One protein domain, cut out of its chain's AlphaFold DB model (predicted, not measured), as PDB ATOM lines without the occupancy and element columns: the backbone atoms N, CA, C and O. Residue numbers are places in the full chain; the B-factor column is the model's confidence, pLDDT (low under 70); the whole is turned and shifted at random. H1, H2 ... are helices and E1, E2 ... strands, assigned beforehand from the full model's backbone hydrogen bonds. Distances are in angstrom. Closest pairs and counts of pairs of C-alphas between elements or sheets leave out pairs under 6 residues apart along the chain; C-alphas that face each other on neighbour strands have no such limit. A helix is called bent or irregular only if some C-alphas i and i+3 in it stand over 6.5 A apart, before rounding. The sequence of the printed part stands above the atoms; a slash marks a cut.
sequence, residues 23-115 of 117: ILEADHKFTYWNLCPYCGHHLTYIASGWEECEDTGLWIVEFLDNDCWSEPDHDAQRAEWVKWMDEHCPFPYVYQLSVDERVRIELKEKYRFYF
ATOM      1  N   ILE A  23     -19.508  -8.359 -50.283       91.31
ATOM      2  CA  ILE A  23     -18.216  -7.962 -49.717       91.31
ATOM      3  C   ILE A  23     -18.428  -7.482 -48.288       91.31
ATOM      4  O   ILE A  23     -19.237  -6.584 -48.062       91.31
ATOM      5  N   LEU A  24     -17.698  -8.076 -47.348       93.00
ATOM      6  CA  LEU A  24     -17.777  -7.785 -45.920       93.00
ATOM      7  C   LEU A  24     -16.395  -7.478 -45.338       93.00
ATOM      8  O   LEU A  24     -15.359  -7.753 -45.942       93.00
ATOM      9  N   GLU A  25     -16.387  -6.897 -44.147       94.06
ATOM     10  CA  GLU A  25     -15.163  -6.728 -43.363       94.06
ATOM     11  C   GLU A  25     -14.697  -8.073 -42.811       94.06
ATOM     12  O   GLU A  25     -15.516  -8.929 -42.476       94.06
ATOM     13  N   ALA A  26     -13.381  -8.264 -42.716       92.88
ATOM     14  CA  ALA A  26     -12.784  -9.501 -42.218       92.88
ATOM     15  C   ALA A  26     -13.232  -9.867 -40.785       92.88
ATOM     16  O   ALA A  26     -13.320 -11.043 -40.454       92.88
ATOM     17  N   ASP A  27     -13.557  -8.882 -39.945       93.12
ATOM     18  CA  ASP A  27     -14.031  -9.067 -38.567       93.12
ATOM     19  C   ASP A  27     -15.558  -9.236 -38.454       93.12
ATOM     20  O   ASP A  27     -16.110  -9.240 -37.348       93.12
ATOM     21  N   HIS A  28     -16.261  -9.391 -39.582       94.75
ATOM     22  CA  HIS A  28     -17.699  -9.618 -39.578       94.75
ATOM     23  C   HIS A  28     -18.056 -10.913 -38.837       94.75
ATOM     24  O   HIS A  28     -17.508 -11.982 -39.109       94.75
ATOM     25  N   LYS A  29     -19.021 -10.812 -37.917       96.31
ATOM     26  CA  LYS A  29     -19.519 -11.942 -37.127       96.31
ATOM     27  C   LYS A  29     -20.792 -12.506 -37.744       96.31
ATOM     28  O   LYS A  29     -21.737 -11.760 -37.992       96.31
ATOM     29  N   PHE A  30     -20.843 -13.821 -37.920       96.56
ATOM     30  CA  PHE A  30     -22.002 -14.518 -38.475       96.56
ATOM     31  C   PHE A  30     -22.743 -15.274 -37.375       96.56
ATOM     32  O   PHE A  30     -22.249 -16.276 -36.863       96.56
ATOM     33  N   THR A  31     -23.940 -14.813 -37.014       97.12
ATOM     34  CA  THR A  31     -24.768 -15.473 -35.996       97.12
ATOM     35  C   THR A  31     -25.794 -16.394 -36.641       97.12
ATOM     36  O   THR A  31     -26.652 -15.950 -37.405       97.12
ATOM     37  N   TYR A  32     -25.754 -17.669 -36.263       96.06
ATOM     38  CA  TYR A  32     -26.696 -18.688 -36.701       96.06
ATOM     39  C   TYR A  32     -27.577 -19.149 -35.543       96.06
ATOM     40  O   TYR A  32     -27.102 -19.655 -34.522       96.06
ATOM     41  N   TRP A  33     -28.887 -19.002 -35.722       95.56
ATOM     42  CA  TRP A  33     -29.882 -19.367 -34.721       95.56
ATOM     43  C   TRP A  33     -30.072 -20.884 -34.664       95.56
ATOM     44  O   TRP A  33     -30.343 -21.530 -35.674       95.56
ATOM     45  N   ASN A  34     -29.973 -21.424 -33.453       95.19
ATOM     46  CA  ASN A  34     -30.199 -22.833 -33.111       95.19
ATOM     47  C   ASN A  34     -29.328 -23.824 -33.899       95.19
ATOM     48  O   ASN A  34     -29.794 -24.891 -34.299       95.19
ATOM     49  N   LEU A  35     -28.074 -23.445 -34.160       95.06
ATOM     50  CA  LEU A  35     -27.156 -24.225 -34.987       95.06
ATOM     51  C   LEU A  35     -26.221 -25.130 -34.172       95.06
ATOM     52  O   LEU A  35     -25.663 -26.071 -34.733       95.06
ATOM     53  N   CYS A  36     -26.048 -24.883 -32.868       93.44
ATOM     54  CA  CYS A  36     -25.177 -25.710 -32.038       93.44
ATOM     55  C   CYS A  36     -25.683 -27.164 -32.025       93.44
ATOM     56  O   CYS A  36     -26.809 -27.405 -31.577       93.44
ATOM     57  N   PRO A  37     -24.874 -28.144 -32.466       92.06
ATOM     58  CA  PRO A  37     -25.324 -29.528 -32.571       92.06
ATOM     59  C   PRO A  37     -25.465 -30.227 -31.212       92.06
ATOM     60  O   PRO A  37     -26.116 -31.266 -31.135       92.06
ATOM     61  N   TYR A  38     -24.870 -29.672 -30.152       91.06
ATOM     62  CA  TYR A  38     -24.879 -30.257 -28.810       91.06
ATOM     63  C   TYR A  38     -26.088 -29.812 -27.987       91.06
ATOM     64  O   TYR A  38     -26.775 -30.637 -27.390       91.06
ATOM     65  N   CYS A  39     -26.378 -28.509 -27.976       92.12
ATOM     66  CA  CYS A  39     -27.386 -27.928 -27.088       92.12
ATOM     67  C   CYS A  39     -28.500 -27.162 -27.814       92.12
ATOM     68  O   CYS A  39     -29.401 -26.640 -27.159       92.12
ATOM     69  N   GLY A  40     -28.437 -27.035 -29.145       92.62
ATOM     70  CA  GLY A  40     -29.430 -26.301 -29.932       92.62
ATOM     71  C   GLY A  40     -29.425 -24.784 -29.715       92.62
ATOM     72  O   GLY A  40     -30.347 -24.118 -30.176       92.62
ATOM     73  N   HIS A  41     -28.417 -24.223 -29.037       94.94
ATOM     74  CA  HIS A  41     -28.240 -22.774 -28.917       94.94
ATOM     75  C   HIS A  41     -27.628 -22.170 -30.187       94.94
ATOM     76  O   HIS A  41     -27.353 -22.845 -31.183       94.94
ATOM     77  N   HIS A  42     -27.468 -20.853 -30.176       96.88
ATOM     78  CA  HIS A  42     -26.920 -20.104 -31.295       96.88
ATOM     79  C   HIS A  42     -25.397 -20.256 -31.345       96.88
ATOM     80  O   HIS A  42     -24.747 -20.424 -30.309       96.88
ATOM     81  N   LEU A  43     -24.852 -20.198 -32.559       95.75
ATOM     82  CA  LEU A  43     -23.415 -20.151 -32.802       95.75
ATOM     83  C   LEU A  43     -23.064 -18.819 -33.456       95.75
ATOM     84  O   LEU A  43     -23.726 -18.407 -34.412       95.75
ATOM     85  N   THR A  44     -22.019 -18.172 -32.956       97.12
ATOM     86  CA  THR A  44     -21.399 -17.020 -33.614       97.12
ATOM     87  C   THR A  44     -20.112 -17.487 -34.264       97.12
ATOM     88  O   THR A  44     -19.241 -17.980 -33.563       97.12
ATOM     89  N   TYR A  45     -19.980 -17.315 -35.576       96.88
ATOM     90  CA  TYR A  45     -18.758 -17.621 -36.312       96.88
ATOM     91  C   TYR A  45     -17.966 -16.357 -36.616       96.88
ATOM     92  O   TYR A  45     -18.540 -15.316 -36.959       96.88
ATOM     93  N   ILE A  46     -16.644 -16.478 -36.541       95.38
ATOM     94  CA  ILE A  46     -15.686 -15.451 -36.942       95.38
ATOM     95  C   ILE A  46     -14.663 -16.107 -37.864       95.38
ATOM     96  O   ILE A  46     -14.161 -17.194 -37.591       95.38
ATOM     97  N   ALA A  47     -14.361 -15.447 -38.976       95.19
ATOM     98  CA  ALA A  47     -13.310 -15.896 -39.871       95.19
ATOM     99  C   ALA A  47     -11.930 -15.708 -39.223       95.19
ATOM    100  O   ALA A  47     -11.553 -14.597 -38.851       95.19
ATOM    101  N   SER A  48     -11.180 -16.803 -39.103       94.00
ATOM    102  CA  SER A  48      -9.866 -16.851 -38.448       94.00
ATOM    103  C   SER A  48      -8.717 -17.151 -39.416       94.00
ATOM    104  O   SER A  48      -7.548 -16.963 -39.077       94.00
ATOM    105  N   GLY A  49      -9.026 -17.539 -40.656       94.25
ATOM    106  CA  GLY A  49      -8.039 -17.787 -41.704       94.25
ATOM    107  C   GLY A  49      -8.532 -17.397 -43.086       94.25
ATOM    108  O   GLY A  49      -9.735 -17.393 -43.339       94.25
ATOM    109  N   TRP A  50      -7.594 -17.080 -43.980       95.69
ATOM    110  CA  TRP A  50      -7.885 -16.394 -45.235       95.69
ATOM    111  C   TRP A  50      -7.037 -16.909 -46.397       95.69
ATOM    112  O   TRP A  50      -5.851 -17.186 -46.231       95.69
ATOM    113  N   GLU A  51      -7.640 -16.952 -47.579       95.62
ATOM    114  CA  GLU A  51      -6.998 -17.190 -48.871       95.62
ATOM    115  C   GLU A  51      -7.247 -15.979 -49.780       95.62
ATOM    116  O   GLU A  51      -8.371 -15.475 -49.863       95.62
ATOM    117  N   GLU A  52      -6.209 -15.466 -50.441       93.56
ATOM    118  CA  GLU A  52      -6.346 -14.325 -51.352       93.56
ATOM    119  C   GLU A  52      -6.901 -14.781 -52.709       93.56
ATOM    120  O   GLU A  52      -6.414 -15.728 -53.318       93.56
ATOM    121  N   CYS A  53      -7.921 -14.086 -53.210       87.75
ATOM    122  CA  CYS A  53      -8.467 -14.299 -54.543       87.75
ATOM    123  C   CYS A  53      -7.745 -13.388 -55.542       87.75
ATOM    124  O   CYS A  53      -8.091 -12.209 -55.666       87.75
ATOM    125  N   GLU A  54      -6.779 -13.946 -56.276       85.19
ATOM    126  CA  GLU A  54      -5.905 -13.219 -57.214       85.19
ATOM    127  C   GLU A  54      -6.673 -12.348 -58.229       85.19
ATOM    128  O   GLU A  54      -6.246 -11.240 -58.548       85.19
ATOM    129  N   ASP A  55      -7.848 -12.798 -58.680       81.44
ATOM    130  CA  ASP A  55      -8.671 -12.082 -59.666       81.44
ATOM    131  C   ASP A  55      -9.307 -10.790 -59.127       81.44
ATOM    132  O   ASP A  55      -9.674  -9.895 -59.893       81.44
ATOM    133  N   THR A  56      -9.505 -10.701 -57.809       83.81
ATOM    134  CA  THR A  56     -10.257  -9.604 -57.177       83.81
ATOM    135  C   THR A  56      -9.452  -8.822 -56.145       83.81
ATOM    136  O   THR A  56      -9.850  -7.707 -55.805       83.81
ATOM    137  N   GLY A  57      -8.349  -9.382 -55.637       87.12
ATOM    138  CA  GLY A  57      -7.614  -8.850 -54.486       87.12
ATOM    139  C   GLY A  57      -8.419  -8.886 -53.178       87.12
ATOM    140  O   GLY A  57      -8.073  -8.195 -52.219       87.12
ATOM    141  N   LEU A  58      -9.530  -9.630 -53.151       92.06
ATOM    142  CA  LEU A  58     -10.351  -9.858 -51.964       92.06
ATOM    143  C   LEU A  58      -9.995 -11.198 -51.328       92.06
ATOM    144  O   LEU A  58      -9.407 -12.068 -51.962       92.06
ATOM    145  N   TRP A  59     -10.424 -11.388 -50.090       94.75
ATOM    146  CA  TRP A  59     -10.118 -12.579 -49.313       94.75
ATOM    147  C   TRP A  59     -11.303 -13.539 -49.264       94.75
ATOM    148  O   TRP A  59     -12.466 -13.130 -49.244       94.75
ATOM    149  N   ILE A  60     -10.998 -14.828 -49.256       95.44
ATOM    150  CA  ILE A  60     -11.916 -15.945 -49.065       95.44
ATOM    151  C   ILE A  60     -11.607 -16.537 -47.694       95.44
ATOM    152  O   ILE A  60     -10.443 -16.684 -47.334       95.44
ATOM    153  N   VAL A  61     -12.634 -16.856 -46.908       95.94
ATOM    154  CA  VAL A  61     -12.433 -17.476 -45.594       95.94
ATOM    155  C   VAL A  61     -11.954 -18.919 -45.743       95.94
ATOM    156  O   VAL A  61     -12.569 -19.690 -46.472       95.94
ATOM    157  N   GLU A  62     -10.894 -19.296 -45.031       95.56
ATOM    158  CA  GLU A  62     -10.361 -20.665 -45.003       95.56
ATOM    159  C   GLU A  62     -10.613 -21.363 -43.669       95.56
ATOM    160  O   GLU A  62     -11.007 -22.527 -43.654       95.56
ATOM    161  N   PHE A  63     -10.448 -20.638 -42.563       94.12
ATOM    162  CA  PHE A  63     -10.679 -21.150 -41.216       94.12
ATOM    163  C   PHE A  63     -11.724 -20.309 -40.496       94.12
ATOM    164  O   PHE A  63     -11.854 -19.104 -40.736       94.12
ATOM    165  N   LEU A  64     -12.482 -20.981 -39.637       94.88
ATOM    166  CA  LEU A  64     -13.541 -20.401 -38.836       94.88
ATOM    167  C   LEU A  64     -13.335 -20.792 -37.380       94.88
ATOM    168  O   LEU A  64     -13.114 -21.966 -37.085       94.88
ATOM    169  N   ASP A  65     -13.523 -19.817 -36.505       94.12
ATOM    170  CA  ASP A  65     -13.728 -20.042 -35.083       94.12
ATOM    171  C   ASP A  65     -15.217 -19.851 -34.782       94.12
ATOM    172  O   ASP A  65     -15.918 -19.122 -35.500       94.12
ATOM    173  N   ASN A  66     -15.718 -20.514 -33.740       93.56
ATOM    174  CA  ASN A  66     -17.092 -20.331 -33.300       93.56
ATOM    175  C   ASN A  66     -17.229 -20.312 -31.782       93.56
ATOM    176  O   ASN A  66     -16.544 -21.056 -31.087       93.56
ATOM    177  N   ASP A  67     -18.180 -19.501 -31.326       93.00
ATOM    178  CA  ASP A  67     -18.572 -19.379 -29.927       93.00
ATOM    179  C   ASP A  67     -20.022 -19.849 -29.768       93.00
ATOM    180  O   ASP A  67     -20.918 -19.447 -30.531       93.00
ATOM    181  N   CYS A  68     -20.282 -20.672 -28.752       93.38
ATOM    182  CA  CYS A  68     -21.639 -21.085 -28.416       93.38
ATOM    183  C   CYS A  68     -22.257 -20.130 -27.402       93.38
ATOM    184  O   CYS A  68     -21.690 -19.857 -26.357       93.38
ATOM    185  N   TRP A  69     -23.493 -19.698 -27.636       94.88
ATOM    186  CA  TRP A  69     -24.183 -18.787 -26.712       94.88
ATOM    187  C   TRP A  69     -24.539 -19.408 -25.353       94.88
ATOM    188  O   TRP A  69     -24.964 -18.695 -24.450       94.88
ATOM    189  N   SER A  70     -24.427 -20.731 -25.226       92.94
ATOM    190  CA  SER A  70     -24.583 -21.430 -23.944       92.94
ATOM    191  C   SER A  70     -23.269 -21.594 -23.184       92.94
ATOM    192  O   SER A  70     -23.290 -22.123 -22.073       92.94
ATOM    193  N   GLU A  71     -22.146 -21.192 -23.785       91.31
ATOM    194  CA  GLU A  71     -20.837 -21.246 -23.146       91.31
ATOM    195  C   GLU A  71     -20.846 -20.340 -21.907       91.31
ATOM    196  O   GLU A  71     -21.188 -19.159 -22.012       91.31
ATOM    197  N   PRO A  72     -20.547 -20.883 -20.715       89.31
ATOM    198  CA  PRO A  72     -20.496 -20.078 -19.508       89.31
ATOM    199  C   PRO A  72     -19.271 -19.162 -19.540       89.31
ATOM    200  O   PRO A  72     -18.227 -19.533 -20.080       89.31
ATOM    201  N   ASP A  73     -19.380 -17.988 -18.913       83.94
ATOM    202  CA  ASP A  73     -18.250 -17.067 -18.774       83.94
ATOM    203  C   ASP A  73     -17.022 -17.791 -18.196       83.94
ATOM    204  O   ASP A  73     -17.142 -18.648 -17.320       83.94
ATOM    205  N   HIS A  74     -15.814 -17.426 -18.629       66.00
ATOM    206  CA  HIS A  74     -14.586 -18.058 -18.128       66.00
ATOM    207  C   HIS A  74     -14.365 -17.861 -16.612       66.00
ATOM    208  O   HIS A  74     -13.657 -18.653 -15.989       66.00
ATOM    209  N   ASP A  75     -15.002 -16.844 -16.020       70.12
ATOM    210  CA  ASP A  75     -15.035 -16.591 -14.572       70.12
ATOM    211  C   ASP A  75     -16.189 -17.318 -13.852       70.12
ATOM    212  O   ASP A  75     -16.317 -17.238 -12.624       70.12
ATOM    213  N   ALA A  76     -17.046 -18.028 -14.592       67.00
ATOM    214  CA  ALA A  76     -18.097 -18.849 -14.016       67.00
ATOM    215  C   ALA A  76     -17.498 -19.941 -13.125       67.00
ATOM    216  O   ALA A  76     -16.347 -20.372 -13.258       67.00
ATOM    217  N   GLN A  77     -18.301 -20.412 -12.174       78.19
ATOM    218  CA  GLN A  77     -17.865 -21.455 -11.258       78.19
ATOM    219  C   GLN A  77     -17.406 -22.671 -12.068       78.19
ATOM    220  O   GLN A  77     -18.148 -23.173 -12.906       78.19
ATOM    221  N   ARG A  78     -16.206 -23.191 -11.779       81.75
ATOM    222  CA  ARG A  78     -15.592 -24.352 -12.456       81.75
ATOM    223  C   ARG A  78     -16.564 -25.512 -12.734       81.75
ATOM    224  O   ARG A  78     -16.385 -26.234 -13.707       81.75
ATOM    225  N   ALA A  79     -17.563 -25.711 -11.875       86.25
ATOM    226  CA  ALA A  79     -18.597 -26.729 -12.039       86.25
ATOM    227  C   ALA A  79     -19.487 -26.515 -13.279       86.25
ATOM    228  O   ALA A  79     -19.814 -27.486 -13.955       86.25
ATOM    229  N   GLU A  80     -19.859 -25.274 -13.592       87.12
ATOM    230  CA  GLU A  80     -20.682 -24.934 -14.761       87.12
ATOM    231  C   GLU A  80     -19.900 -25.150 -16.054       87.12
ATOM    232  O   GLU A  80     -20.407 -25.789 -16.973       87.12
ATOM    233  N   TRP A  81     -18.630 -24.731 -16.077       86.38
ATOM    234  CA  TRP A  81     -17.731 -24.985 -17.202       86.38
ATOM    235  C   TRP A  81     -17.536 -26.483 -17.465       86.38
ATOM    236  O   TRP A  81     -17.658 -26.939 -18.598       86.38
ATOM    237  N   VAL A  82     -17.276 -27.279 -16.418       87.25
ATOM    238  CA  VAL A  82     -17.124 -28.738 -16.560       87.25
ATOM    239  C   VAL A  82     -18.408 -29.375 -17.084       87.25
ATOM    240  O   VAL A  82     -18.343 -30.189 -17.997       87.25
ATOM    241  N   LYS A  83     -19.571 -28.971 -16.563       88.31
ATOM    242  CA  LYS A  83     -20.858 -29.477 -17.048       88.31
ATOM    243  C   LYS A  83     -21.072 -29.144 -18.527       88.31
ATOM    244  O   LYS A  83     -21.477 -30.013 -19.292       88.31
ATOM    245  N   TRP A  84     -20.785 -27.908 -18.927       89.81
ATOM    246  CA  TRP A  84     -20.903 -27.489 -20.321       89.81
ATOM    247  C   TRP A  84     -19.970 -28.299 -21.231       89.81
ATOM    248  O   TRP A  84     -20.412 -28.808 -22.261       89.81
ATOM    249  N   MET A  85     -18.716 -28.504 -20.816       87.19
ATOM    250  CA  MET A  85     -17.739 -29.318 -21.544       87.19
ATOM    251  C   MET A  85     -18.157 -30.786 -21.666       87.19
ATOM    252  O   MET A  85     -17.976 -31.369 -22.730       87.19
ATOM    253  N   ASP A  86     -18.740 -31.390 -20.632       87.31
ATOM    254  CA  ASP A  86     -19.229 -32.775 -20.705       87.31
ATOM    255  C   ASP A  86     -20.354 -32.933 -21.746       87.31
ATOM    256  O   ASP A  86     -20.476 -33.978 -22.386       87.31
ATOM    257  N   GLU A  87     -21.154 -31.883 -21.953       85.94
ATOM    258  CA  GLU A  87     -22.229 -31.846 -22.950       85.94
ATOM    259  C   GLU A  87     -21.714 -31.502 -24.365       85.94
ATOM    260  O   GLU A  87     -22.242 -32.018 -25.352       85.94
ATOM    261  N   HIS A  88     -20.665 -30.677 -24.479       85.69
ATOM    262  CA  HIS A  88     -20.160 -30.131 -25.753       85.69
ATOM    263  C   HIS A  88     -18.880 -30.801 -26.278       85.69
ATOM    264  O   HIS A  88     -18.494 -30.606 -27.429       85.69
ATOM    265  N   CYS A  89     -18.210 -31.608 -25.458       73.50
ATOM    266  CA  CYS A  89     -16.906 -32.198 -25.749       73.50
ATOM    267  C   CYS A  89     -16.776 -33.703 -25.405       73.50
ATOM    268  O   CYS A  89     -15.654 -34.153 -25.165       73.50
ATOM    269  N   PRO A  90     -17.830 -34.556 -25.414       61.78
ATOM    270  CA  PRO A  90     -17.587 -35.994 -25.277       61.78
ATOM    271  C   PRO A  90     -16.789 -36.528 -26.483       61.78
ATOM    272  O   PRO A  90     -15.940 -37.401 -26.328       61.78
ATOM    273  N   PHE A  91     -17.011 -35.941 -27.672       67.19
ATOM    274  CA  PHE A  91     -16.196 -36.092 -28.882       67.19
ATOM    275  C   PHE A  91     -16.251 -34.788 -29.709       67.19
ATOM    276  O   PHE A  91     -17.087 -34.682 -30.611       67.19
ATOM    277  N   PRO A  92     -15.389 -33.791 -29.425       60.19
ATOM    278  CA  PRO A  92     -15.569 -32.395 -29.860       60.19
ATOM    279  C   PRO A  92     -15.698 -32.198 -31.377       60.19
ATOM    280  O   PRO A  92     -16.329 -31.249 -31.832       60.19
ATOM    281  N   TYR A  93     -15.146 -33.114 -32.171       64.31
ATOM    282  CA  TYR A  93     -15.101 -32.995 -33.629       64.31
ATOM    283  C   TYR A  93     -16.199 -33.771 -34.364       64.31
ATOM    284  O   TYR A  93     -16.349 -33.596 -35.567       64.31
ATOM    285  N   VAL A  94     -16.959 -34.647 -33.698       78.31
ATOM    286  CA  VAL A  94     -17.854 -35.574 -34.420       78.31
ATOM    287  C   VAL A  94     -19.069 -34.851 -34.991       78.31
ATOM    288  O   VAL A  94     -19.414 -35.053 -36.154       78.31
ATOM    289  N   TYR A  95     -19.705 -33.992 -34.196       84.25
ATOM    290  CA  TYR A  95     -20.912 -33.286 -34.628       84.25
ATOM    291  C   TYR A  95     -20.600 -31.879 -35.139       84.25
ATOM    292  O   TYR A  95     -21.134 -31.474 -36.174       84.25
ATOM    293  N   GLN A  96     -19.683 -31.174 -34.469       88.62
ATOM    294  CA  GLN A  96     -19.326 -29.793 -34.792       88.62
ATOM    295  C   GLN A  96     -18.688 -29.653 -36.179       88.62
ATOM    296  O   GLN A  96     -19.116 -28.801 -36.949       88.62
ATOM    297  N   LEU A  97     -17.771 -30.552 -36.560       89.44
ATOM    298  CA  LEU A  97     -17.050 -30.461 -37.838       89.44
ATOM    299  C   LEU A  97     -17.993 -30.407 -39.047       89.44
ATOM    300  O   LEU A  97     -17.761 -29.672 -40.000       89.44
ATOM    301  N   SER A  98     -19.082 -31.178 -39.007       90.38
ATOM    302  CA  SER A  98     -20.068 -31.193 -40.093       90.38
ATOM    303  C   SER A  98     -20.845 -29.877 -40.218       90.38
ATOM    304  O   SER A  98     -21.243 -29.491 -41.318       90.38
ATOM    305  N   VAL A  99     -21.066 -29.188 -39.096       93.38
ATOM    306  CA  VAL A  99     -21.712 -27.875 -39.046       93.38
ATOM    307  C   VAL A  99     -20.733 -26.807 -39.528       93.38
ATOM    308  O   VAL A  99     -21.091 -26.037 -40.420       93.38
ATOM    309  N   ASP A 100     -19.499 -26.831 -39.027       93.44
ATOM    310  CA  ASP A 100     -18.434 -25.896 -39.397       93.44
ATOM    311  C   ASP A 100     -18.154 -25.937 -40.901       93.44
ATOM    312  O   ASP A 100     -18.117 -24.897 -41.552       93.44
ATOM    313  N   GLU A 101     -18.041 -27.131 -41.493       93.94
ATOM    314  CA  GLU A 101     -17.808 -27.282 -42.933       93.94
ATOM    315  C   GLU A 101     -18.965 -26.729 -43.771       93.94
ATOM    316  O   GLU A 101     -18.738 -26.099 -44.805       93.94
ATOM    317  N   ARG A 102     -20.214 -26.910 -43.325       95.19
ATOM    318  CA  ARG A 102     -21.384 -26.348 -44.016       95.19
ATOM    319  C   ARG A 102     -21.387 -24.826 -43.965       95.19
ATOM    320  O   ARG A 102     -21.650 -24.201 -44.990       95.19
ATOM    321  N   VAL A 103     -21.084 -24.246 -42.803       95.94
ATOM    322  CA  VAL A 103     -20.949 -22.792 -42.648       95.94
ATOM    323  C   VAL A 103     -19.795 -22.288 -43.510       95.94
ATOM    324  O   VAL A 103     -19.972 -21.350 -44.276       95.94
ATOM    325  N   ARG A 104     -18.638 -22.953 -43.491       96.19
ATOM    326  CA  ARG A 104     -17.473 -22.584 -44.307       96.19
ATOM    327  C   ARG A 104     -17.789 -22.564 -45.797       96.19
ATOM    328  O   ARG A 104     -17.478 -21.579 -46.461       96.19
ATOM    329  N   ILE A 105     -18.422 -23.615 -46.321       95.19
ATOM    330  CA  ILE A 105     -18.836 -23.683 -47.729       95.19
ATOM    331  C   ILE A 105     -19.789 -22.533 -48.055       95.19
ATOM    332  O   ILE A 105     -19.546 -21.799 -49.011       95.19
ATOM    333  N   GLU A 106     -20.817 -22.321 -47.229       95.12
ATOM    334  CA  GLU A 106     -21.755 -21.213 -47.416       95.12
ATOM    335  C   GLU A 106     -21.027 -19.863 -47.469       95.12
ATOM    336  O   GLU A 106     -21.288 -19.047 -48.358       95.12
ATOM    337  N   LEU A 107     -20.106 -19.622 -46.531       95.38
ATOM    338  CA  LEU A 107     -19.410 -18.349 -46.446       95.38
ATOM    339  C   LEU A 107     -18.477 -18.126 -47.643       95.38
ATOM    340  O   LEU A 107     -18.439 -17.025 -48.194       95.38
ATOM    341  N   LYS A 108     -17.786 -19.176 -48.099       93.62
ATOM    342  CA  LYS A 108     -16.956 -19.151 -49.313       93.62
ATOM    343  C   LYS A 108     -17.766 -18.872 -50.578       93.62
ATOM    344  O   LYS A 108     -17.275 -18.194 -51.483       93.62
ATOM    345  N   GLU A 109     -18.986 -19.387 -50.671       91.75
ATOM    346  CA  GLU A 109     -19.855 -19.177 -51.833       91.75
ATOM    347  C   GLU A 109     -20.442 -17.763 -51.865       91.75
ATOM    348  O   GLU A 109     -20.530 -17.146 -52.929       91.75
ATOM    349  N   LYS A 110     -20.839 -17.245 -50.698       92.00
ATOM    350  CA  LYS A 110     -21.627 -16.013 -50.596       92.00
ATOM    351  C   LYS A 110     -20.813 -14.763 -50.309       92.00
ATOM    352  O   LYS A 110     -21.323 -13.678 -50.582       92.00
ATOM    353  N   TYR A 111     -19.598 -14.877 -49.773       93.50
ATOM    354  CA  TYR A 111     -18.861 -13.717 -49.274       93.50
ATOM    355  C   TYR A 111     -17.422 -13.630 -49.772       93.50
ATOM    356  O   TYR A 111     -16.739 -14.621 -50.038       93.50
ATOM    357  N   ARG A 112     -16.954 -12.392 -49.881       93.69
ATOM    358  CA  ARG A 112     -15.550 -12.011 -50.010       93.69
ATOM    359  C   ARG A 112     -15.242 -10.942 -48.977       93.69
ATOM    360  O   ARG A 112     -16.134 -10.205 -48.563       93.69
ATOM    361  N   PHE A 113     -13.986 -10.854 -48.571       94.00
ATOM    362  CA  PHE A 113     -13.609 -10.071 -47.405       94.00
ATOM    363  C   PHE A 113     -12.501  -9.071 -47.711       94.00
ATOM    364  O   PHE A 113     -11.676  -9.285 -48.602       94.00
ATOM    365  N   TYR A 114     -12.486  -7.968 -46.968       93.19
ATOM    366  CA  TYR A 114     -11.396  -6.997 -46.974       93.19
ATOM    367  C   TYR A 114     -10.920  -6.699 -45.554       93.19
ATOM    368  O   TYR A 114     -11.690  -6.745 -44.594       93.19
ATOM    369  N   PHE A 115      -9.645  -6.337 -45.435       90.56
ATOM    370  CA  PHE A 115      -9.061  -5.875 -44.183       90.56
ATOM    371  C   PHE A 115      -9.111  -4.353 -44.111       90.56
ATOM    372  O   PHE A 115      -8.659  -3.660 -45.029       90.56
TER     373      PHE A 115
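What this domain is: This is residues 23 to 115 of the 117 residues of an uncharacterized protein of Dyadobacter sediminis (UniProt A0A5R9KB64). A long, bent hairpin of E3 and E4, widened by short E2 into a twisted three-stranded sheet, has helix H2 packed over one face. At one end of the sheet E1 and E5 pair side by side next to E4, and H1 sits beyond the other end, making much of the length. The printed part has 93 residues, with E1, E2, E3, E4, H1, H2 and E5 in chain order. The antiparallel sheet runs E2, E3, E4, E1 and E5 are parallel, and the class is mixed, helices and strands. It is elongated, 50 by 26 by 19 A, and only just loose, close to compact, with a radius of gyration of the C-alphas of 15.2 A.

Where its parts are: E1, residues 23 to 25, begins with C-alpha 23 at (-18.216, -7.962, -49.717). E2 is residues 29 to 32. E3, residues 43 to 53, spans 27.0 A and bends by 60 degrees at residue 49; E4, residues 58 to 68, spans 28.4 A and bends by 61 degrees at residue 62. H1, residues 78 to 88, spans 15.2 A, and H2, residues 96 to 110, 21.1 A. E5, residues 111 to 114, ends with C-alpha 114 at (-11.396, -6.997, -46.974).

How they stand to each other: E2, E3 and E4 form a meander, each strand the antiparallel neighbour of the one before. N 30 and O 45 are 2.9 A apart across hairpin E2 and E3, N 51 and O 60 2.8 A across hairpin E3 and E4. H2 is on the sheet over E3 and E4, at a height of 8.1 A; its closest C-alphas to E4 are those of Lys 108 and Ile 60, 6.0 A. E5 touches E4, closest at the C-alphas of Phe 113 and Trp 59, 4.7 A, and N 24 and O 112 of E1 and E5 are 2.9 A apart. H1 is not on the sheet and is apart from H2. In H1 and H2 every O i to N i+4 pair is within hydrogen-bond range.

The domain as a whole: The C-alphas of Asp 55 and Ala 79, the two farthest apart, are 50.8 A from each other. The printed part has no cut, and no link is long. Residues 74 to 79 stand free. Residues 74, 76 and 90 to 93 have pLDDT under 70.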